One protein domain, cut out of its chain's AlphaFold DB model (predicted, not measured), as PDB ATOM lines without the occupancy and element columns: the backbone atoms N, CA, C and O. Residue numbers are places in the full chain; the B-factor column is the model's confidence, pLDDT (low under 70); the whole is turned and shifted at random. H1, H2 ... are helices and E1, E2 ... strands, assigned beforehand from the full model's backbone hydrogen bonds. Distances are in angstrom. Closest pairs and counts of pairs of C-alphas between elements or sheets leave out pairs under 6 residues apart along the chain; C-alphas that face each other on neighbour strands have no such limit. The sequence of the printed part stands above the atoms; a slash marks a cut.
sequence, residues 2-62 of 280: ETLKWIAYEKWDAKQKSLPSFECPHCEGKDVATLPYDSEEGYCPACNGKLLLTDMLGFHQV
ATOM      1  N   GLU A   2      55.818 -86.587  98.596       94.06
ATOM      2  CA  GLU A   2      55.039 -85.726  99.513       94.06
ATOM      3  C   GLU A   2      55.633 -84.346  99.829       94.06
ATOM      4  O   GLU A   2      54.921 -83.352  99.787       94.06
ATOM      5  N   THR A   3      56.935 -84.241 100.107       96.62
ATOM      6  CA  THR A   3      57.543 -82.934 100.412       96.62
ATOM      7  C   THR A   3      57.580 -82.006  99.200       96.62
ATOM      8  O   THR A   3      57.325 -80.816  99.348       96.62
ATOM      9  N   LEU A   4      57.833 -82.536  97.996       95.81
ATOM     10  CA  LEU A   4      57.761 -81.738  96.770       95.81
ATOM     11  C   LEU A   4      56.340 -81.200  96.577       95.81
ATOM     12  O   LEU A   4      56.175 -80.004  96.378       95.81
ATOM     13  N   LYS A   5      55.325 -82.060  96.730       95.06
ATOM     14  CA  LYS A   5      53.903 -81.692  96.674       95.06
ATOM     15  C   LYS A   5      53.544 -80.628  97.713       95.06
ATOM     16  O   LYS A   5      52.908 -79.630  97.392       95.06
ATOM     17  N   TRP A   6      54.011 -80.807  98.947       96.31
ATOM     18  CA  TRP A   6      53.800 -79.869 100.048       96.31
ATOM     19  C   TRP A   6      54.398 -78.482  99.774       96.31
ATOM     20  O   TRP A   6      53.729 -77.487 100.040       96.31
ATOM     21  N   ILE A   7      55.601 -78.414  99.190       96.06
ATOM     22  CA  ILE A   7      56.242 -77.156  98.769       96.06
ATOM     23  C   ILE A   7      55.547 -76.543  97.556       96.06
ATOM     24  O   ILE A   7      55.204 -75.364  97.586       96.06
ATOM     25  N   ALA A   8      55.341 -77.325  96.498       94.81
ATOM     26  CA  ALA A   8      54.829 -76.847  95.217       94.81
ATOM     27  C   ALA A   8      53.421 -76.250  95.332       94.81
ATOM     28  O   ALA A   8      53.154 -75.194  94.763       94.81
ATOM     29  N   TYR A   9      52.554 -76.895  96.114       95.06
ATOM     30  CA  TYR A   9      51.182 -76.445  96.354       95.06
ATOM     31  C   TYR A   9      51.025 -75.601  97.623       95.06
ATOM     32  O   TYR A   9      49.908 -75.228  97.966       95.06
ATOM     33  N   GLU A  10      52.123 -75.302  98.324       95.19
ATOM     34  CA  GLU A  10      52.131 -74.497  99.551       95.19
ATOM     35  C   GLU A  10      51.129 -74.989 100.603       95.19
ATOM     36  O   GLU A  10      50.404 -74.204 101.206       95.19
ATOM     37  N   LYS A  11      51.100 -76.305 100.859       95.06
ATOM     38  CA  LYS A  11      50.063 -76.972 101.678       95.06
ATOM     39  C   LYS A  11      50.029 -76.541 103.157       95.06
ATOM     40  O   LYS A  11      49.210 -77.040 103.926       95.06
ATOM     41  N   TRP A  12      50.933 -75.659 103.588       93.69
ATOM     42  CA  TRP A  12      50.882 -75.001 104.900       93.69
ATOM     43  C   TRP A  12      49.921 -73.805 104.936       93.69
ATOM     44  O   TRP A  12      49.490 -73.421 106.025       93.69
ATOM     45  N   ASP A  13      49.611 -73.207 103.785       85.69
ATOM     46  CA  ASP A  13      48.602 -72.163 103.639       85.69
ATOM     47  C   ASP A  13      47.290 -72.835 103.205       85.69
ATOM     48  O   ASP A  13      47.261 -73.647 102.284       85.69
ATOM     49  N   ALA A  14      46.174 -72.525 103.871       82.00
ATOM     50  CA  ALA A  14      44.867 -73.116 103.548       82.00
ATOM     51  C   ALA A  14      44.331 -72.659 102.174       82.00
ATOM     52  O   ALA A  14      43.299 -73.135 101.700       82.00
ATOM     53  N   LYS A  15      45.031 -71.718 101.535       80.12
ATOM     54  CA  LYS A  15      44.791 -71.272 100.168       80.12
ATOM     55  C   LYS A  15      45.270 -72.370  99.226       80.12
ATOM     56  O   LYS A  15      46.463 -72.499  98.989       80.12
ATOM     57  N   GLN A  16      44.332 -73.156  98.708       85.06
ATOM     58  CA  GLN A  16      44.564 -74.230  97.738       85.06
ATOM     59  C   GLN A  16      45.174 -73.684  96.436       85.06
ATOM     60  O   GLN A  16      44.480 -73.434  95.450       85.06
ATOM     61  N   LYS A  17      46.478 -73.416  96.449       83.88
ATOM     62  CA  LYS A  17      47.161 -72.690  95.386       83.88
ATOM     63  C   LYS A  17      47.457 -73.620  94.218       83.88
ATOM     64  O   LYS A  17      48.125 -74.636  94.383       83.88
ATOM     65  N   SER A  18      46.992 -73.255  93.028       82.56
ATOM     66  CA  SER A  18      47.332 -73.972  91.800       82.56
ATOM     67  C   SER A  18      48.817 -73.840  91.473       82.56
ATOM     68  O   SER A  18      49.448 -72.818  91.767       82.56
ATOM     69  N   LEU A  19      49.362 -74.856  90.811       89.25
ATOM     70  CA  LEU A  19      50.736 -74.816  90.342       89.25
ATOM     71  C   LEU A  19      50.884 -73.733  89.257       89.25
ATOM     72  O   LEU A  19      50.064 -73.700  88.334       89.25
ATOM     73  N   PRO A  20      51.889 -72.840  89.333       88.56
ATOM     74  CA  PRO A  20      52.171 -71.922  88.236       88.56
ATOM     75  C   PRO A  20      52.417 -72.692  86.940       88.56
ATOM     76  O   PRO A  20      52.920 -73.817  86.982       88.56
ATOM     77  N   SER A  21      52.089 -72.082  85.803       90.94
ATOM     78  CA  SER A  21      52.379 -72.692  84.510       90.94
ATOM     79  C   SER A  21      53.877 -72.960  84.348       90.94
ATOM     80  O   SER A  21      54.719 -72.181  84.804       90.94
ATOM     81  N   PHE A  22      54.202 -74.080  83.715       90.81
ATOM     82  CA  PHE A  22      55.556 -74.512  83.399       90.81
ATOM     83  C   PHE A  22      55.612 -75.077  81.976       90.81
ATOM     84  O   PHE A  22      54.576 -75.325  81.350       90.81
ATOM     85  N   GLU A  23      56.820 -75.258  81.453       90.12
ATOM     86  CA  GLU A  23      57.010 -75.809  80.116       90.12
ATOM     87  C   GLU A  23      56.631 -77.291  80.064       90.12
ATOM     88  O   GLU A  23      56.978 -78.084  80.941       90.12
ATOM     89  N   CYS A  24      55.881 -77.663  79.030       90.44
ATOM     90  CA  CYS A  24      55.460 -79.040  78.831       90.44
ATOM     91  C   CYS A  24      56.595 -79.882  78.215       90.44
ATOM     92  O   CYS A  24      57.063 -79.524  77.135       90.44
ATOM     93  N   PRO A  25      56.933 -81.064  78.769       89.44
ATOM     94  CA  PRO A  25      57.922 -81.966  78.167       89.44
ATOM     95  C   PRO A  25      57.476 -82.585  76.830       89.44
ATOM     96  O   PRO A  25      58.296 -83.156  76.120       89.44
ATOM     97  N   HIS A  26      56.184 -82.506  76.488       89.44
ATOM     98  CA  HIS A  26      55.610 -83.123  75.279       89.44
ATOM     99  C   HIS A  26      55.296 -82.130  74.161       89.44
ATOM    100  O   HIS A  26      55.065 -82.540  73.028       89.44
ATOM    101  N   CYS A  27      55.194 -80.836  74.468       85.06
ATOM    102  CA  CYS A  27      54.981 -79.805  73.456       85.06
ATOM    103  C   CYS A  27      55.974 -78.669  73.687       85.06
ATOM    104  O   CYS A  27      55.731 -77.772  74.493       85.06
ATOM    105  N   GLU A  28      57.099 -78.773  72.985       71.12
ATOM    106  CA  GLU A  28      58.250 -77.876  73.075       71.12
ATOM    107  C   GLU A  28      57.833 -76.397  72.978       71.12
ATOM    108  O   GLU A  28      57.084 -76.002  72.076       71.12
ATOM    109  N   GLY A  29      58.322 -75.569  73.909       64.12
ATOM    110  CA  GLY A  29      58.280 -74.112  73.779       64.12
ATOM    111  C   GLY A  29      56.997 -73.401  74.226       64.12
ATOM    112  O   GLY A  29      56.783 -72.252  73.836       64.12
ATOM    113  N   LYS A  30      56.127 -74.029  75.035       71.31
ATOM    114  CA  LYS A  30      54.967 -73.345  75.643       71.31
ATOM    115  C   LYS A  30      54.872 -73.573  77.156       71.31
ATOM    116  O   LYS A  30      54.665 -74.701  77.603       71.31
ATOM    117  N   ASP A  31      54.887 -72.480  77.921       79.12
ATOM    118  CA  ASP A  31      54.575 -72.439  79.361       79.12
ATOM    119  C   ASP A  31      53.061 -72.583  79.607       79.12
ATOM    120  O   ASP A  31      52.376 -71.670  80.071       79.12
ATOM    121  N   VAL A  32      52.507 -73.735  79.230       86.00
ATOM    122  CA  VAL A  32      51.067 -74.039  79.322       86.00
ATOM    123  C   VAL A  32      50.766 -75.217  80.240       86.00
ATOM    124  O   VAL A  32      49.607 -75.408  80.609       86.00
ATOM    125  N   ALA A  33      51.772 -76.011  80.618       90.88
ATOM    126  CA  ALA A  33      51.571 -77.141  81.511       90.88
ATOM    127  C   ALA A  33      51.277 -76.641  82.930       90.88
ATOM    128  O   ALA A  33      51.920 -75.729  83.438       90.88
ATOM    129  N   THR A  34      50.275 -77.229  83.569       93.06
ATOM    130  CA  THR A  34      49.930 -76.993  84.973       93.06
ATOM    131  C   THR A  34      49.239 -78.239  85.513       93.06
ATOM    132  O   THR A  34      48.815 -79.106  84.746       93.06
ATOM    133  N   LEU A  35      49.137 -78.337  86.834       93.38
ATOM    134  CA  LEU A  35      48.440 -79.412  87.523       93.38
ATOM    135  C   LEU A  35      47.421 -78.828  88.511       93.38
ATOM    136  O   LEU A  35      47.700 -77.796  89.140       93.38
ATOM    137  N   PRO A  36      46.249 -79.472  88.674       91.81
ATOM    138  CA  PRO A  36      45.306 -79.107  89.722       91.81
ATOM    139  C   PRO A  36      45.940 -79.222  91.111       91.81
ATOM    140  O   PRO A  36      46.894 -79.974  91.321       91.81
ATOM    141  N   TYR A  37      45.383 -78.494  92.078       93.19
ATOM    142  CA  TYR A  37      45.853 -78.536  93.461       93.19
ATOM    143  C   TYR A  37      45.935 -79.979  93.989       93.19
ATOM    144  O   TYR A  37      45.040 -80.790  93.751       93.19
ATOM    145  N   ASP A  38      47.023 -80.280  94.699       92.69
ATOM    146  CA  ASP A  38      47.323 -81.584  95.310       92.69
ATOM    147  C   ASP A  38      47.422 -82.775  94.334       92.69
ATOM    148  O   ASP A  38      47.447 -83.929  94.760       92.69
ATOM    149  N   SER A  39      47.517 -82.514  93.025       93.69
ATOM    150  CA  SER A  39      47.683 -83.559  92.011       93.69
ATOM    151  C   SER A  39      49.159 -83.895  91.784       93.69
ATOM    152  O   SER A  39      50.017 -83.013  91.742       93.69
ATOM    153  N   GLU A  40      49.473 -85.178  91.614       94.69
ATOM    154  CA  GLU A  40      50.828 -85.641  91.262       94.69
ATOM    155  C   GLU A  40      50.992 -85.896  89.764       94.69
ATOM    156  O   GLU A  40      52.105 -85.839  89.245       94.69
ATOM    157  N   GLU A  41      49.878 -86.134  89.076       95.62
ATOM    158  CA  GLU A  41      49.818 -86.386  87.645       95.62
ATOM    159  C   GLU A  41      48.655 -85.608  87.023       95.62
ATOM    160  O   GLU A  41      47.697 -85.231  87.704       95.62
ATOM    161  N   GLY A  42      48.728 -85.383  85.718       94.44
ATOM    162  CA  GLY A  42      47.666 -84.750  84.948       94.44
ATOM    163  C   GLY A  42      47.966 -84.778  83.458       94.44
ATOM    164  O   GLY A  42      48.799 -85.558  82.997       94.44
ATOM    165  N   TYR A  43      47.297 -83.914  82.701       94.94
ATOM    166  CA  TYR A  43      47.470 -83.819  81.254       94.94
ATOM    167  C   TYR A  43      47.688 -82.372  80.835       94.94
ATOM    168  O   TYR A  43      47.061 -81.456  81.369       94.94
ATOM    169  N   CYS A  44      48.582 -82.165  79.870       92.81
ATOM    170  CA  CYS A  44      48.838 -80.840  79.324       92.81
ATOM    171  C   CYS A  44      47.596 -80.316  78.586       92.81
ATOM    172  O   CYS A  44      47.106 -81.002  77.686       92.81
ATOM    173  N   PRO A  45      47.124 -79.087  78.871       91.06
ATOM    174  CA  PRO A  45      45.933 -78.540  78.221       91.06
ATOM    175  C   PRO A  45      46.113 -78.283  76.715       91.06
ATOM    176  O   PRO A  45      45.123 -78.122  76.009       91.06
ATOM    177  N   ALA A  46      47.352 -78.234  76.210       91.44
ATOM    178  CA  ALA A  46      47.637 -77.944  74.803       91.44
ATOM    179  C   ALA A  46      47.848 -79.191  73.932       91.44
ATOM    180  O   ALA A  46      47.394 -79.214  72.792       91.44
ATOM    181  N   CYS A  47      48.551 -80.211  74.435       92.75
ATOM    182  CA  CYS A  47      48.900 -81.410  73.656       92.75
ATOM    183  C   CYS A  47      48.347 -82.717  74.231       92.75
ATOM    184  O   CYS A  47      48.564 -83.773  73.646       92.75
ATOM    185  N   ASN A  48      47.664 -82.662  75.379       93.38
ATOM    186  CA  ASN A  48      47.135 -83.824  76.093       93.38
ATOM    187  C   ASN A  48      48.198 -84.872  76.497       93.38
ATOM    188  O   ASN A  48      47.866 -86.017  76.798       93.38
ATOM    189  N   GLY A  49      49.482 -84.497  76.517       93.12
ATOM    190  CA  GLY A  49      50.567 -85.341  77.025       93.12
ATOM    191  C   GLY A  49      50.492 -85.512  78.545       93.12
ATOM    192  O   GLY A  49      50.067 -84.591  79.249       93.12
ATOM    193  N   LYS A  50      50.904 -86.682  79.053       95.44
ATOM    194  CA  LYS A  50      50.903 -86.993  80.493       95.44
ATOM    195  C   LYS A  50      51.936 -86.133  81.225       95.44
ATOM    196  O   LYS A  50      53.120 -86.209  80.917       95.44
ATOM    197  N   LEU A  51      51.497 -85.374  82.220       94.75
ATOM    198  CA  LEU A  51      52.346 -84.554  83.078       94.75
ATOM    199  C   LEU A  51      52.535 -85.215  84.441       94.75
ATOM    200  O   LEU A  51      51.595 -85.787  84.994       94.75
ATOM    201  N   LEU A  52      53.731 -85.066  84.995       95.00
ATOM    202  CA  LEU A  52      54.089 -85.396  86.367       95.00
ATOM    203  C   LEU A  52      54.411 -84.110  87.129       95.00
ATOM    204  O   LEU A  52      54.951 -83.161  86.563       95.00
ATOM    205  N   LEU A  53      54.168 -84.080  88.440       94.31
ATOM    206  CA  LEU A  53      54.543 -82.936  89.279       94.31
ATOM    207  C   LEU A  53      56.033 -82.598  89.152       94.31
ATOM    208  O   LEU A  53      56.406 -81.431  89.168       94.31
ATOM    209  N   THR A  54      56.892 -83.603  88.985       92.62
ATOM    210  CA  THR A  54      58.335 -83.418  88.789       92.62
ATOM    211  C   THR A  54      58.687 -82.666  87.509       92.62
ATOM    212  O   THR A  54      59.741 -82.032  87.470       92.62
ATOM    213  N   ASP A  55      57.815 -82.667  86.496       92.00
ATOM    214  CA  ASP A  55      58.048 -81.945  85.242       92.00
ATOM    215  C   ASP A  55      58.114 -80.434  85.475       92.00
ATOM    216  O   ASP A  55      58.841 -79.739  84.767       92.00
ATOM    217  N   MET A  56      57.472 -79.930  86.542       91.62
ATOM    218  CA  MET A  56      57.558 -78.522  86.935       91.62
ATOM    219  C   MET A  56      59.002 -78.064  87.156       91.62
ATOM    220  O   MET A  56      59.308 -76.887  86.959       91.62
ATOM    221  N   LEU A  57      59.878 -78.978  87.592       90.56
ATOM    222  CA  LEU A  57      61.276 -78.684  87.893       90.56
ATOM    223  C   LEU A  57      62.067 -78.396  86.615       90.56
ATOM    224  O   LEU A  57      63.047 -77.667  86.678       90.56
ATOM    225  N   GLY A  58      61.619 -78.908  85.465       88.50
ATOM    226  CA  GLY A  58      62.220 -78.599  84.171       88.50
ATOM    227  C   GLY A  58      63.447 -79.437  83.817       88.50
ATOM    228  O   GLY A  58      64.180 -79.051  82.923       88.50
ATOM    229  N   PHE A  59      63.694 -80.591  84.453       86.69
ATOM    230  CA  PHE A  59      64.843 -81.449  84.091       86.69
ATOM    231  C   PHE A  59      64.913 -81.771  82.590       86.69
ATOM    232  O   PHE A  59      65.994 -81.763  82.010       86.69
ATOM    233  N   HIS A  60      63.760 -81.972  81.952       84.31
ATOM    234  CA  HIS A  60      63.655 -82.217  80.514       84.31
ATOM    235  C   HIS A  60      64.176 -81.053  79.646       84.31
ATOM    236  O   HIS A  60      64.580 -81.290  78.516       84.31
ATOM    237  N   GLN A  61      64.218 -79.820  80.166       80.88
ATOM    238  CA  GLN A  61      64.654 -78.624  79.433       80.88
ATOM    239  C   GLN A  61      66.179 -78.553  79.260       80.88
ATOM    240  O   GLN A  61      66.666 -77.916  78.332       80.88
ATOM    241  N   VAL A  62      66.945 -79.195  80.152       77.00
ATOM    242  CA  VAL A  62      68.421 -79.182  80.104       77.00
ATOM    243  C   VAL A  62      69.023 -80.503  79.676       77.00
ATOM    244  O   VAL A  62      70.231 -80.571  79.523       77.00
TER     245      VAL A  62
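AT A GLANCE: This is residues 2 to 62 of the 280 residues of an uncharacterized protein of candidate division Zixibacteria bacterium RBG_16_40_9 (UniProt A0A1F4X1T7). With little regular structure, this is mostly loop: residues 9 to 40 wind between the two ends of the domain, near Ala 14 and Cys 27, with a small hairpin, E1 and E2, then short helices H2 and H3, while H1 lies nearer the Ala 14 end. The printed part has 61 residues, 22 in named elements: H1, E1, E2, H2, H3, mixed helices and strands. It is compact, radius of gyration of the C-alphas 11.3 A, spanning 33 by 22 by 15 A.

HOW THE PARTS SIT: E1, residues 41 to 43, and E2, residues 50 to 52, form an antiparallel hairpin; N 42 and O 51, 3.0 A apart, are within hydrogen-bond range. H2, residues 53 to 57, follows E2 by a tight link. H1, residues 2 to 8, is close to H2 but not clearly touching; the closest C-alphas, of Lys 5 and Leu 53, are 7.5 A apart. H3, residues 59 to 62, meets H2 only through their link. Every O i to N i+4 pair is within range in H1, 0 of 1 in H2 with 2 of 2 O i to N i+3 pairs; H3 is too short.

IN THESE COORDINATES: H1 starts at C-alpha 2 (55.039, -85.726, 99.513) and measures 9.9 A, E1 7.3 A, E2 6.9 A, H2 8.1 A; H3, 5.8 A, ends at C-alpha 62 (68.421, -79.182, 80.104).

THE WHOLE: The farthest C-alphas, of Ala 14 and Val 62, are 33.8 A apart. The printed part has no cut; the link from H1 to E1 is long; residue 29 has pLDDT under 70.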